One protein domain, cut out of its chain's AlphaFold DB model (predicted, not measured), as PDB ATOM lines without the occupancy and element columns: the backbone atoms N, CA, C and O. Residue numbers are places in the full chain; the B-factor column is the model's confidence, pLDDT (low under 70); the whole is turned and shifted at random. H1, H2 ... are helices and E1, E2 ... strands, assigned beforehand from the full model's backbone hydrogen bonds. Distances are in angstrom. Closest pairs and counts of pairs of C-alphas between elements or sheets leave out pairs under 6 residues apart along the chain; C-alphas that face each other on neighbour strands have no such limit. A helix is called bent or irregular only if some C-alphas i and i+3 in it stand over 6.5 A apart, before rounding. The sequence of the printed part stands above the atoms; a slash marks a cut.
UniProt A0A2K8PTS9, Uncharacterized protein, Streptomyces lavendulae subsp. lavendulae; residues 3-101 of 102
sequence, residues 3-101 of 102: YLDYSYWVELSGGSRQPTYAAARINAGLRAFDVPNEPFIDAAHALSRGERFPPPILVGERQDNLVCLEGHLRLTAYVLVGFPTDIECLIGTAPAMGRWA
ATOM      1  N   TYR A   3      18.677  30.247 208.263       97.50
ATOM      2  CA  TYR A   3      19.644  29.873 209.289       97.50
ATOM      3  C   TYR A   3      19.086  28.773 210.199       97.50
ATOM      4  O   TYR A   3      17.863  28.576 210.290       97.50
ATOM      5  N   LEU A   4      19.981  28.080 210.903       95.06
ATOM      6  CA  LEU A   4      19.593  27.262 212.051       95.06
ATOM      7  C   LEU A   4      18.819  28.091 213.081       95.06
ATOM      8  O   LEU A   4      19.001  29.308 213.178       95.06
ATOM      9  N   ASP A   5      17.950  27.421 213.837       94.50
ATOM     10  CA  ASP A   5      17.277  28.037 214.979       94.50
ATOM     11  C   ASP A   5      18.270  28.199 216.135       94.50
ATOM     12  O   ASP A   5      18.433  27.341 217.000       94.50
ATOM     13  N   TYR A   6      19.036  29.280 216.060       95.19
ATOM     14  CA  TYR A   6      20.052  29.645 217.027       95.19
ATOM     15  C   TYR A   6      19.905  31.128 217.331       95.19
ATOM     16  O   TYR A   6      19.784  31.942 216.411       95.19
ATOM     17  N   SER A   7      19.930  31.475 218.619       97.06
ATOM     18  CA  SER A   7      19.550  32.799 219.129       97.06
ATOM     19  C   SER A   7      20.207  33.951 218.371       97.06
ATOM     20  O   SER A   7      19.525  34.904 218.005       97.06
ATOM     21  N   TYR A   8      21.501  33.838 218.055       97.75
ATOM     22  CA  TYR A   8      22.225  34.849 217.284       97.75
ATOM     23  C   TYR A   8      21.614  35.106 215.901       97.75
ATOM     24  O   TYR A   8      21.367  36.250 215.526       97.75
ATOM     25  N   TRP A   9      21.329  34.048 215.140       97.62
ATOM     26  CA  TRP A   9      20.794  34.173 213.783       97.62
ATOM     27  C   TRP A   9      19.341  34.635 213.776       97.62
ATOM     28  O   TRP A   9      18.931  35.375 212.877       97.62
ATOM     29  N   VAL A  10      18.571  34.218 214.780       97.81
ATOM     30  CA  VAL A  10      17.202  34.690 215.009       97.81
ATOM     31  C   VAL A  10      17.218  36.200 215.257       97.81
ATOM     32  O   VAL A  10      16.539  36.930 214.541       97.81
ATOM     33  N   GLU A  11      18.059  36.684 216.169       98.56
ATOM     34  CA  GLU A  11      18.178  38.111 216.495       98.56
ATOM     35  C   GLU A  11      18.665  38.951 215.301       98.56
ATOM     36  O   GLU A  11      18.036  39.946 214.914       98.56
ATOM     37  N   LEU A  12      19.744  38.510 214.642       98.56
ATOM     38  CA  LEU A  12      20.325  39.202 213.487       98.56
ATOM     39  C   LEU A  12      19.311  39.394 212.359       98.56
ATOM     40  O   LEU A  12      19.282  40.438 211.713       98.56
ATOM     41  N   SER A  13      18.446  38.402 212.148       98.44
ATOM     42  CA  SER A  13      17.442  38.392 211.081       98.44
ATOM     43  C   SER A  13      16.061  38.908 211.505       98.44
ATOM     44  O   SER A  13      15.119  38.826 210.710       98.44
ATOM     45  N   GLY A  14      15.914  39.425 212.730       97.88
ATOM     46  CA  GLY A  14      14.639  39.934 213.245       97.88
ATOM     47  C   GLY A  14      13.560  38.852 213.364       97.88
ATOM     48  O   GLY A  14      12.407  39.090 213.020       97.88
ATOM     49  N   GLY A  15      13.943  37.638 213.759       97.38
ATOM     50  CA  GLY A  15      13.053  36.485 213.927       97.38
ATOM     51  C   GLY A  15      12.824  35.648 212.666       97.38
ATOM     52  O   GLY A  15      12.411  34.495 212.759       97.38
ATOM     53  N   SER A  16      13.118  36.178 211.476       96.94
ATOM     54  CA  SER A  16      12.804  35.499 210.206       96.94
ATOM     55  C   SER A  16      13.677  34.271 209.921       96.94
ATOM     56  O   SER A  16      13.297  33.404 209.127       96.94
ATOM     57  N   ARG A  17      14.882  34.232 210.507       97.38
ATOM     58  CA  ARG A  17      15.980  33.311 210.171       97.38
ATOM     59  C   ARG A  17      16.416  33.393 208.707       97.38
ATOM     60  O   ARG A  17      17.089  32.489 208.221       97.38
ATOM     61  N   GLN A  18      16.041  34.436 207.971       97.44
ATOM     62  CA  GLN A  18      16.383  34.576 206.558       97.44
ATOM     63  C   GLN A  18      17.617  35.471 206.374       97.44
ATOM     64  O   GLN A  18      17.661  36.570 206.931       97.44
ATOM     65  N   PRO A  19      18.595  35.063 205.544       97.12
ATOM     66  CA  PRO A  19      19.764  35.893 205.257       97.12
ATOM     67  C   PRO A  19      19.452  37.238 204.604       97.12
ATOM     68  O   PRO A  19      20.133  38.217 204.880       97.12
ATOM     69  N   THR A  20      18.400  37.309 203.787       97.62
ATOM     70  CA  THR A  20      17.902  38.553 203.172       97.62
ATOM     71  C   THR A  20      17.487  39.585 204.215       97.62
ATOM     72  O   THR A  20      17.856  40.752 204.113       97.62
ATOM     73  N   TYR A  21      16.795  39.150 205.267       98.38
ATOM     74  CA  TYR A  21      16.413  40.014 206.381       98.38
ATOM     75  C   TYR A  21      17.609  40.384 207.260       98.38
ATOM     76  O   TYR A  21      17.712  41.532 207.688       98.38
ATOM     77  N   ALA A  22      18.536  39.450 207.502       98.44
ATOM     78  CA  ALA A  22      19.779  39.754 208.211       98.44
ATOM     79  C   ALA A  22      20.608  40.817 207.475       98.44
ATOM     80  O   ALA A  22      21.006  41.805 208.082       98.44
ATOM     81  N   ALA A  23      20.798  40.673 206.161       98.31
ATOM     82  CA  ALA A  23      21.508  41.648 205.340       98.31
ATOM     83  C   ALA A  23      20.831  43.029 205.359       98.31
ATOM     84  O   ALA A  23      21.506  44.041 205.537       98.31
ATOM     85  N   ALA A  24      19.498  43.084 205.255       98.31
ATOM     86  CA  ALA A  24      18.753  44.340 205.357       98.31
ATOM     87  C   ALA A  24      18.967  45.036 206.715       98.31
ATOM     88  O   ALA A  24      19.156  46.250 206.767       98.31
ATOM     89  N   ARG A  25      18.981  44.271 207.812       98.56
ATOM     90  CA  ARG A  25      19.216  44.793 209.168       98.56
ATOM     91  C   ARG A  25      20.662  45.249 209.373       98.56
ATOM     92  O   ARG A  25      20.866  46.317 209.945       98.56
ATOM     93  N   ILE A  26      21.637  44.508 208.845       98.50
ATOM     94  CA  ILE A  26      23.054  44.908 208.832       98.50
ATOM     95  C   ILE A  26      23.231  46.230 208.078       98.50
ATOM     96  O   ILE A  26      23.860  47.146 208.605       98.50
ATOM     97  N   ASN A  27      22.627  46.368 206.892       98.12
ATOM     98  CA  ASN A  27      22.663  47.608 206.107       98.12
ATOM     99  C   ASN A  27      21.990  48.790 206.825       98.12
ATOM    100  O   ASN A  27      22.394  49.933 206.636       98.12
ATOM    101  N   ALA A  28      20.997  48.524 207.677       98.06
ATOM    102  CA  ALA A  28      20.377  49.525 208.546       98.06
ATOM    103  C   ALA A  28      21.201  49.842 209.814       98.06
ATOM    104  O   ALA A  28      20.749  50.610 210.661       98.06
ATOM    105  N   GLY A  29      22.388  49.246 209.977       97.56
ATOM    106  CA  GLY A  29      23.265  49.452 211.133       97.56
ATOM    107  C   GLY A  29      22.845  48.700 212.399       97.56
ATOM    108  O   GLY A  29      23.435  48.921 213.456       97.56
ATOM    109  N   LEU A  30      21.853  47.806 212.322       98.25
ATOM    110  CA  LEU A  30      21.397  47.025 213.472       98.25
ATOM    111  C   LEU A  30      22.375  45.887 213.777       98.25
ATOM    112  O   LEU A  30      22.862  45.209 212.870       98.25
ATOM    113  N   ARG A  31      22.626  45.657 215.065       97.94
ATOM    114  CA  ARG A  31      23.550  44.636 215.572       97.94
ATOM    115  C   ARG A  31      22.797  43.618 216.413       97.94
ATOM    116  O   ARG A  31      21.960  43.991 217.231       97.94
ATOM    117  N   ALA A  32      23.100  42.339 216.222       98.06
ATOM    118  CA  ALA A  32      22.543  41.279 217.051       98.06
ATOM    119  C   ALA A  32      23.309  41.192 218.369       98.06
ATOM    120  O   ALA A  32      24.508  40.916 218.344       98.06
ATOM    121  N   PHE A  33      22.633  41.406 219.502       97.62
ATOM    122  CA  PHE A  33      23.250  41.375 220.838       97.62
ATOM    123  C   PHE A  33      24.516  42.244 220.949       97.62
ATOM    124  O   PHE A  33      25.513  41.819 221.526       97.62
ATOM    125  N   ASP A  34      24.500  43.421 220.314       96.50
ATOM    126  CA  ASP A  34      25.638  44.350 220.217       96.50
ATOM    127  C   ASP A  34      26.920  43.765 219.593       96.50
ATOM    128  O   ASP A  34      27.974  44.406 219.599       96.50
ATOM    129  N   VAL A  35      26.840  42.577 218.986       97.62
ATOM    130  CA  VAL A  35      27.963  41.964 218.280       97.62
ATOM    131  C   VAL A  35      28.275  42.785 217.019       97.62
ATOM    132  O   VAL A  35      27.352  43.128 216.273       97.62
ATOM    133  N   PRO A  36      29.556  43.101 216.752       97.44
ATOM    134  CA  PRO A  36      29.953  43.899 215.593       97.44
ATOM    135  C   PRO A  36      29.588  43.232 214.245       97.44
ATOM    136  O   PRO A  36      29.643  42.009 214.110       97.44
ATOM    137  N   ASN A  37      29.238  44.043 213.239       98.38
ATOM    138  CA  ASN A  37      28.850  43.580 211.893       98.38
ATOM    139  C   ASN A  37      30.031  43.527 210.906       98.38
ATOM    140  O   ASN A  37      29.895  43.017 209.794       98.38
ATOM    141  N   GLU A  38      31.182  44.055 211.303       98.31
ATOM    142  CA  GLU A  38      32.404  44.230 210.527       98.31
ATOM    143  C   GLU A  38      32.828  42.931 209.814       98.31
ATOM    144  O   GLU A  38      33.072  42.997 208.610       98.31
ATOM    145  N   PRO A  39      32.766  41.730 210.433       98.19
ATOM    146  CA  PRO A  39      33.085  40.488 209.727       98.19
ATOM    147  C   PRO A  39      32.207  40.204 208.496       98.19
ATOM    148  O   PRO A  39      32.679  39.612 207.525       98.19
ATOM    149  N   PHE A  40      30.933  40.615 208.503       98.25
ATOM    150  CA  PHE A  40      30.056  40.473 207.335       98.25
ATOM    151  C   PHE A  40      30.434  41.463 206.231       98.25
ATOM    152  O   PHE A  40      30.412  41.104 205.055       98.25
ATOM    153  N   ILE A  41      30.789  42.692 206.616       98.00
ATOM    154  CA  ILE A  41      31.190  43.759 205.692       98.00
ATOM    155  C   ILE A  41      32.530  43.423 205.032       98.00
ATOM    156  O   ILE A  41      32.655  43.518 203.812       98.00
ATOM    157  N   ASP A  42      33.502  42.945 205.804       98.31
ATOM    158  CA  ASP A  42      34.811  42.539 205.292       98.31
ATOM    159  C   ASP A  42      34.689  41.376 204.301       98.31
ATOM    160  O   ASP A  42      35.284  41.405 203.219       98.31
ATOM    161  N   ALA A  43      33.855  40.382 204.624       97.44
ATOM    162  CA  ALA A  43      33.568  39.273 203.721       97.44
ATOM    163  C   ALA A  43      32.823  39.726 202.453       97.44
ATOM    164  O   ALA A  43      33.118  39.233 201.365       97.44
ATOM    165  N   ALA A  44      31.891  40.678 202.561       97.12
ATOM    166  CA  ALA A  44      31.218  41.264 201.403       97.12
ATOM    167  C   ALA A  44      32.220  42.003 200.498       97.12
ATOM    168  O   ALA A  44      32.235  41.798 199.286       97.12
ATOM    169  N   HIS A  45      33.133  42.791 201.069       97.12
ATOM    170  CA  HIS A  45      34.194  43.443 200.301       97.12
ATOM    171  C   HIS A  45      35.125  42.441 199.606       97.12
ATOM    172  O   HIS A  45      35.491  42.662 198.452       97.12
ATOM    173  N   ALA A  46      35.488  41.343 200.273       96.38
ATOM    174  CA  ALA A  46      36.269  40.263 199.669       96.38
ATOM    175  C   ALA A  46      35.555  39.648 198.454       96.38
ATOM    176  O   ALA A  46      36.146  39.537 197.377       96.38
ATOM    177  N   LEU A  47      34.259  39.341 198.579       94.56
ATOM    178  CA  LEU A  47      33.450  38.826 197.468       94.56
ATOM    179  C   LEU A  47      33.382  39.805 196.293       94.56
ATOM    180  O   LEU A  47      33.552  39.392 195.146       94.56
ATOM    181  N   SER A  48      33.198  41.099 196.561       93.69
ATOM    182  CA  SER A  48      33.177  42.138 195.521       93.69
ATOM    183  C   SER A  48      34.511  42.280 194.776       93.69
ATOM    184  O   SER A  48      34.524  42.744 193.638       93.69
ATOM    185  N   ARG A  49      35.632  41.857 195.378       94.44
ATOM    186  CA  ARG A  49      36.952  41.782 194.720       94.44
ATOM    187  C   ARG A  49      37.175  40.487 193.933       94.44
ATOM    188  O   ARG A  49      38.236  40.316 193.339       94.44
ATOM    189  N   GLY A  50      36.197  39.582 193.916       92.75
ATOM    190  CA  GLY A  50      36.278  38.301 193.218       92.75
ATOM    191  C   GLY A  50      36.886  37.169 194.047       92.75
ATOM    192  O   GLY A  50      37.139  36.094 193.497       92.75
ATOM    193  N   GLU A  51      37.105  37.367 195.350       94.50
ATOM    194  CA  GLU A  51      37.541  36.279 196.226       94.50
ATOM    195  C   GLU A  51      36.476  35.174 196.283       94.50
ATOM    196  O   GLU A  51      35.270  35.405 196.139       94.50
ATOM    197  N   ARG A  52      36.935  33.937 196.471       91.56
ATOM    198  CA  ARG A  52      36.085  32.750 196.564       91.56
ATOM    199  C   ARG A  52      36.213  32.174 197.958       91.56
ATOM    200  O   ARG A  52      37.318  31.974 198.454       91.56
ATOM    201  N   PHE A  53      35.078  31.863 198.562       93.06
ATOM    202  CA  PHE A  53      35.049  31.154 199.827       93.06
ATOM    203  C   PHE A  53      34.631  29.695 199.648       93.06
ATOM    204  O   PHE A  53      33.940  29.383 198.676       93.06
ATOM    205  N   PRO A  54      34.970  28.817 200.610       95.12
ATOM    206  CA  PRO A  54      34.441  27.464 200.637       95.12
ATOM    207  C   PRO A  54      32.902  27.444 200.576       95.12
ATOM    208  O   PRO A  54      32.263  28.273 201.249       95.12
ATOM    209  N   PRO A  55      32.315  26.492 199.822       95.44
ATOM    210  CA  PRO A  55      30.872  26.295 199.743       95.44
ATOM    211  C   PRO A  55      30.221  26.217 201.133       95.44
ATOM    212  O   PRO A  55      30.724  25.484 201.990       95.44
ATOM    213  N   PRO A  56      29.117  26.939 201.403       96.12
ATOM    214  CA  PRO A  56      28.344  26.712 202.614       96.12
ATOM    215  C   PRO A  56      27.725  25.310 202.597       96.12
ATOM    216  O   PRO A  56      27.413  24.747 201.540       96.12
ATOM    217  N   ILE A  57      27.509  24.767 203.791       97.56
ATOM    218  CA  ILE A  57      26.856  23.471 203.978       97.56
ATOM    219  C   ILE A  57      25.393  23.725 204.306       97.56
ATOM    220  O   ILE A  57      25.070  24.363 205.312       97.56
ATOM    221  N   LEU A  58      24.506  23.213 203.462       97.31
ATOM    222  CA  LEU A  58      23.061  23.303 203.611       97.31
ATOM    223  C   LEU A  58      22.492  21.920 203.920       97.31
ATOM    224  O   LEU A  58      22.885  20.929 203.307       97.31
ATOM    225  N   VAL A  59      21.545  21.846 204.851       97.12
ATOM    226  CA  VAL A  59      20.891  20.587 205.221       97.12
ATOM    227  C   VAL A  59      19.379  20.724 205.290       97.12
ATOM    228  O   VAL A  59      18.857  21.785 205.624       97.12
ATOM    229  N   GLY A  60      18.659  19.646 204.997       96.88
ATOM    230  CA  GLY A  60      17.205  19.611 205.135       96.88
ATOM    231  C   GLY A  60      16.614  18.244 204.822       96.88
ATOM    232  O   GLY A  60      17.304  17.324 204.399       96.88
ATOM    233  N   GLU A  61      15.313  18.097 205.047       95.69
ATOM    234  CA  GLU A  61      14.581  16.910 204.591       95.69
ATOM    235  C   GLU A  61      14.467  16.887 203.060       95.69
ATOM    236  O   GLU A  61      14.585  15.839 202.431       95.69
ATOM    237  N   ARG A  62      14.278  18.070 202.469       94.44
ATOM    238  CA  ARG A  62      14.085  18.302 201.040       94.44
ATOM    239  C   ARG A  62      14.836  19.562 200.608       94.44
ATOM    240  O   ARG A  62      15.080  20.451 201.425       94.44
ATOM    241  N   GLN A  63      15.161  19.663 199.321       92.12
ATOM    242  CA  GLN A  63      15.928  20.789 198.767       92.12
ATOM    243  C   GLN A  63      15.172  22.132 198.789       92.12
ATOM    244  O   GLN A  63      15.798  23.186 198.838       92.12
ATOM    245  N   ASP A  64      13.838  22.114 198.808       91.38
ATOM    246  CA  ASP A  64      12.996  23.313 198.941       91.38
ATOM    247  C   ASP A  64      12.973  23.873 200.378       91.38
ATOM    248  O   ASP A  64      12.554  25.011 200.604       91.38
ATOM    249  N   ASN A  65      13.461  23.109 201.361       92.00
ATOM    250  CA  ASN A  65      13.422  23.458 202.778       92.00
ATOM    251  C   ASN A  65      14.772  23.196 203.466       92.00
ATOM    252  O   ASN A  65      14.903  22.312 204.315       92.00
ATOM    253  N   LEU A  66      15.777  23.988 203.087       96.00
ATOM    254  CA  LEU A  66      17.140  23.898 203.614       96.00
ATOM    255  C   LEU A  66      17.427  24.936 204.708       96.00
ATOM    256  O   LEU A  66      17.018  26.103 204.602       96.00
ATOM    257  N   VAL A  67      18.215  24.531 205.703       97.12
ATOM    258  CA  VAL A  67      18.910  25.418 206.640       97.12
ATOM    259  C   VAL A  67      20.415  25.400 206.406       97.12
ATOM    260  O   VAL A  67      20.985  24.373 206.047       97.12
ATOM    261  N   CYS A  68      21.065  26.537 206.617       97.31
ATOM    262  CA  CYS A  68      22.518  26.635 206.622       97.31
ATOM    263  C   CYS A  68      23.055  25.991 207.903       97.31
ATOM    264  O   CYS A  68      22.721  26.431 208.994       97.31
ATOM    265  N   LEU A  69      23.854  24.935 207.769       96.69
ATOM    266  CA  LEU A  69      24.566  24.298 208.875       96.69
ATOM    267  C   LEU A  69      25.907  24.993 209.127       96.69
ATOM    268  O   LEU A  69      26.283  25.244 210.269       96.69
ATOM    269  N   GLU A  70      26.613  25.337 208.055       96.75
ATOM    270  CA  GLU A  70      27.916  25.993 208.106       96.75
ATOM    271  C   GLU A  70      28.013  27.033 206.983       96.75
ATOM    272  O   GLU A  70      27.415  26.873 205.917       96.75
ATOM    273  N   GLY A  71      28.735  28.125 207.246       96.94
ATOM    274  CA  GLY A  71      28.898  29.222 206.295       96.94
ATOM    275  C   GLY A  71      27.892  30.363 206.443       96.94
ATOM    276  O   GLY A  71      27.796  31.183 205.540       96.94
ATOM    277  N   HIS A  72      27.181  30.470 207.570       97.31
ATOM    278  CA  HIS A  72      26.185  31.521 207.843       97.31
ATOM    279  C   HIS A  72      26.695  32.947 207.561       97.31
ATOM    280  O   HIS A  72      26.010  33.738 206.910       97.31
ATOM    281  N   LEU A  73      27.922  33.266 207.995       97.50
ATOM    282  CA  LEU A  73      28.560  34.558 207.725       97.50
ATOM    283  C   LEU A  73      28.738  34.791 206.226       97.50
ATOM    284  O   LEU A  73      28.320  35.821 205.705       97.50
ATOM    285  N   ARG A  74      29.304  33.808 205.523       96.19
ATOM    286  CA  ARG A  74      29.555  33.881 204.079       96.19
ATOM    287  C   ARG A  74      28.258  34.002 203.295       96.19
ATOM    288  O   ARG A  74      28.155  34.813 202.386       96.19
ATOM    289  N   LEU A  75      27.248  33.241 203.696       96.00
ATOM    290  CA  LEU A  75      25.907  33.293 203.138       96.00
ATOM    291  C   LEU A  75      25.277  34.684 203.301       96.00
ATOM    292  O   LEU A  75      24.674  35.191 202.361       96.00
ATOM    293  N   THR A  76      25.462  35.321 204.460       97.56
ATOM    294  CA  THR A  76      25.041  36.715 204.678       97.56
ATOM    295  C   THR A  76      25.816  37.672 203.771       97.56
ATOM    296  O   THR A  76      25.222  38.550 203.154       97.56
ATOM    297  N   ALA A  77      27.134  37.489 203.652       97.12
ATOM    298  CA  ALA A  77      27.992  38.326 202.817       97.12
ATOM    299  C   ALA A  77      27.596  38.262 201.335       97.12
ATOM    300  O   ALA A  77      27.498  39.302 200.692       97.12
ATOM    301  N   TYR A  78      27.278  37.074 200.813       96.06
ATOM    302  CA  TYR A  78      26.760  36.915 199.451       96.06
ATOM    303  C   TYR A  78      25.464  37.695 199.210       96.06
ATOM    304  O   TYR A  78      25.277  38.272 198.140       96.06
ATOM    305  N   VAL A  79      24.581  37.737 200.207       96.62
ATOM    306  CA  VAL A  79      23.343  38.520 200.135       96.62
ATOM    307  C   VAL A  79      23.650  40.016 200.155       96.62
ATOM    308  O   VAL A  79      23.052  40.761 199.386       96.62
ATOM    309  N   LEU A  80      24.595  40.457 200.995       97.31
ATOM    310  CA  LEU A  80      25.016  41.862 201.078       97.31
ATOM    311  C   LEU A  80      25.574  42.382 199.748       97.31
ATOM    312  O   LEU A  80      25.310  43.527 199.394       97.31
ATOM    313  N   VAL A  81      26.288  41.544 198.992       95.88
ATOM    314  CA  VAL A  81      26.792  41.902 197.652       95.88
ATOM    315  C   VAL A  81      25.789  41.648 196.523       95.88
ATOM    316  O   VAL A  81      26.113  41.861 195.359       95.88
ATOM    317  N   GLY A  82      24.574  41.190 196.839       93.25
ATOM    318  CA  GLY A  82      23.512  40.984 195.856       93.25
ATOM    319  C   GLY A  82      23.718  39.790 194.921       93.25
ATOM    320  O   GLY A  82      23.227  39.830 193.800       93.25
ATOM    321  N   PHE A  83      24.415  38.737 195.365       84.38
ATOM    322  CA  PHE A  83      24.676  37.520 194.577       84.38
ATOM    323  C   PHE A  83      25.293  37.800 193.190       84.38
ATOM    324  O   PHE A  83      24.689  37.482 192.167       84.38
ATOM    325  N   PRO A  84      26.518  38.351 193.113       76.12
ATOM    326  CA  PRO A  84      27.154  38.679 191.833       76.12
ATOM    327  C   PRO A  84      27.486  37.439 190.981       76.12
ATOM    328  O   PRO A  84      27.891  37.567 189.829       76.12
ATOM    329  N   THR A  85      27.364  36.240 191.552       79.69
ATOM    330  CA  THR A  85      27.608  34.945 190.918       79.69
ATOM    331  C   THR A  85      26.752  33.882 191.597       79.69
ATOM    332  O   THR A  85      26.368  34.041 192.760       79.69
ATOM    333  N   ASP A  86      26.531  32.768 190.902       85.94
ATOM    334  CA  ASP A  86      26.012  31.553 191.522       85.94
ATOM    335  C   ASP A  86      26.934  31.088 192.655       85.94
ATOM    336  O   ASP A  86      28.162  31.221 192.578       85.94
ATOM    337  N   ILE A  87      26.330  30.536 193.707       87.62
ATOM    338  CA  ILE A  87      27.037  30.026 194.881       87.62
ATOM    339  C   ILE A  87      26.999  28.506 194.845       87.62
ATOM    340  O   ILE A  87      25.934  27.895 194.963       87.62
ATOM    341  N   GLU A  88      28.171  27.892 194.752       92.06
ATOM    342  CA  GLU A  88      28.306  26.461 194.992       92.06
ATOM    343  C   GLU A  88      27.990  26.152 196.461       92.06
ATOM    344  O   GLU A  88      28.511  26.808 197.360       92.06
ATOM    345  N   CYS A  89      27.142  25.152 196.706       94.69
ATOM    346  CA  CYS A  89      26.742  24.723 198.046       94.69
ATOM    347  C   CYS A  89      26.865  23.201 198.170       94.69
ATOM    348  O   CYS A  89      26.516  22.469 197.244       94.69
ATOM    349  N   LEU A  90      27.266  22.716 199.347       97.50
ATOM    350  CA  LEU A  90      27.170  21.294 199.684       97.50
ATOM    351  C   LEU A  90      25.803  21.030 200.319       97.50
ATOM    352  O   LEU A  90      25.482  21.622 201.348       97.50
ATOM    353  N   ILE A  91      24.997  20.151 199.717       96.56
ATOM    354  CA  ILE A  91      23.633  19.862 200.183       96.56
ATOM    355  C   ILE A  91      23.566  18.458 200.786       96.56
ATOM    356  O   ILE A  91      23.771  17.464 200.092       96.56
ATOM    357  N   GLY A  92      23.231  18.376 202.073       96.31
ATOM    358  CA  GLY A  92      22.940  17.126 202.771       96.31
ATOM    359  C   GLY A  92      21.440  16.941 202.998       96.31
ATOM    360  O   GLY A  92      20.799  17.777 203.633       96.31
ATOM    361  N   THR A  93      20.872  15.828 202.534       96.50
ATOM    362  CA  THR A  93      19.454  15.513 202.754       96.50
ATOM    363  C   THR A  93      19.260  14.231 203.544       96.50
ATOM    364  O   THR A  93      19.867  13.212 203.221       96.50
ATOM    365  N   ALA A  94      18.378  14.254 204.542       95.88
ATOM    366  CA  ALA A  94      17.921  13.046 205.230       95.88
ATOM    367  C   ALA A  94      16.533  13.262 205.857       95.88
ATOM    368  O   ALA A  94      16.259  14.374 206.314       95.88
ATOM    369  N   PRO A  95      15.686  12.217 205.990       94.75
ATOM    370  CA  PRO A  95      14.332  12.356 206.540       94.75
ATOM    371  C   PRO A  95      14.281  13.066 207.903       94.75
ATOM    372  O   PRO A  95      13.438  13.920 208.150       94.75
ATOM    373  N   ALA A  96      15.239  12.777 208.788       94.69
ATOM    374  CA  ALA A  96      15.291  13.375 210.121       94.69
ATOM    375  C   ALA A  96      15.799  14.833 210.148       94.69
ATOM    376  O   ALA A  96      15.668  15.495 211.178       94.69
ATOM    377  N   MET A  97      16.373  15.359 209.059       94.00
ATOM    378  CA  MET A  97      16.942  16.718 209.028       94.00
ATOM    379  C   MET A  97      15.876  17.818 209.022       94.00
ATOM    380  O   MET A  97      16.176  18.955 209.383       94.00
ATOM    381  N   GLY A  98      14.611  17.491 208.733       88.75
ATOM    382  CA  GLY A  98      13.498  18.434 208.875       88.75
ATOM    383  C   GLY A  98      13.369  19.013 210.290       88.75
ATOM    384  O   GLY A  98      12.867  20.122 210.458       88.75
ATOM    385  N   ARG A  99      13.887  18.318 211.315       91.38
ATOM    386  CA  ARG A  99      13.900  18.800 212.707       91.38
ATOM    387  C   ARG A  99      14.840  19.991 212.945       91.38
ATOM    388  O   ARG A  99      14.673  20.669 213.944       91.38
ATOM    389  N   TRP A 100      15.811  20.244 212.060       88.06
ATOM    390  CA  TRP A 100      16.753  21.377 212.164       88.06
ATOM    391  C   TRP A 100      16.210  22.645 211.495       88.06
ATOM    392  O   TRP A 100      16.695  23.749 211.733       88.06
ATOM    393  N   ALA A 101      15.193  22.477 210.648       80.62
ATOM    394  CA  ALA A 101      14.507  23.555 209.952       80.62
ATOM    395  C   ALA A 101      13.305  24.119 210.721       80.62
ATOM    396  O   ALA A 101      12.711  25.089 210.239       80.62
TER     397      ALA A 101
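AT A GLANCE: This is residues 3 to 101 of the 102 residues of an uncharacterized protein of Streptomyces lavendulae subsp. lavendulae (UniProt A0A2K8PTS9). A flat domain has a small three-stranded sheet at one end, with short helix H5 over its strand E1, and a group of crossed helices at the other. There H4, nearest the middle of the whole, packs on H2 and H3, and H1 packs on H2. The 99 printed residues have five named helices and three named strands, in the order H1 H2 H3 E1 E2 H4 E3 H5; the class is mixed, helices and strands, and the mixed sheet runs E2 E1 E3. The whole is compact, with a radius of gyration of the C-alphas of 13.4 A and spans of 37 by 30 by 16 A.

HOW THE PARTS SIT: Inner strand E1, residues 57 to 60, forms an antiparallel hairpin with E2, residues 66 to 70; N 59 and O 67 are 2.9 A apart, within hydrogen-bond range. E1 is parallel to E3, residues 90 to 93, with N 58 and O 90 at 2.8 A. H5, residues 95 to 100, is on the sheet over E1; the closest C-alphas, of Gly 60 and Met 97, are 4.9 A apart. H5 is only just irregular, with C-alphas 95 and 98 6.6 A apart. H4, residues 72 to 80, touches H3, residues 38 to 48, at a steep tilt of 59 degrees, closest at the C-alphas of Ala 44 and Ala 77, 4.6 A. H4 touches H2, residues 19 to 27, closest at the C-alphas of Pro 19 and Thr 76, 5.4 A. H2 touches H1, residues 7 to 12, closest at the C-alphas of Leu 12 and Ala 22, 5.3 A. Every O i to N i+4 pair is within hydrogen-bond range in H1, H2, H3 and H4; H5 has 0 of 2, but 2 of 3 O i to N i+3 pairs.

IN THESE COORDINATES: H1 begins at C-alpha 7 (19.550, 32.799, 219.129) and H5 ends at C-alpha 100 (16.753, 21.377, 212.164). H3 is 15.2 A long, H4 12.4 A, H2 12.1 A and E2 11.9 A.

THE WHOLE: The C-alphas farthest apart, of Arg 49 and Pro 95, are 39.0 A apart. The printed part has no cut, no link is long, and no printed residue is under 70 in pLDDT.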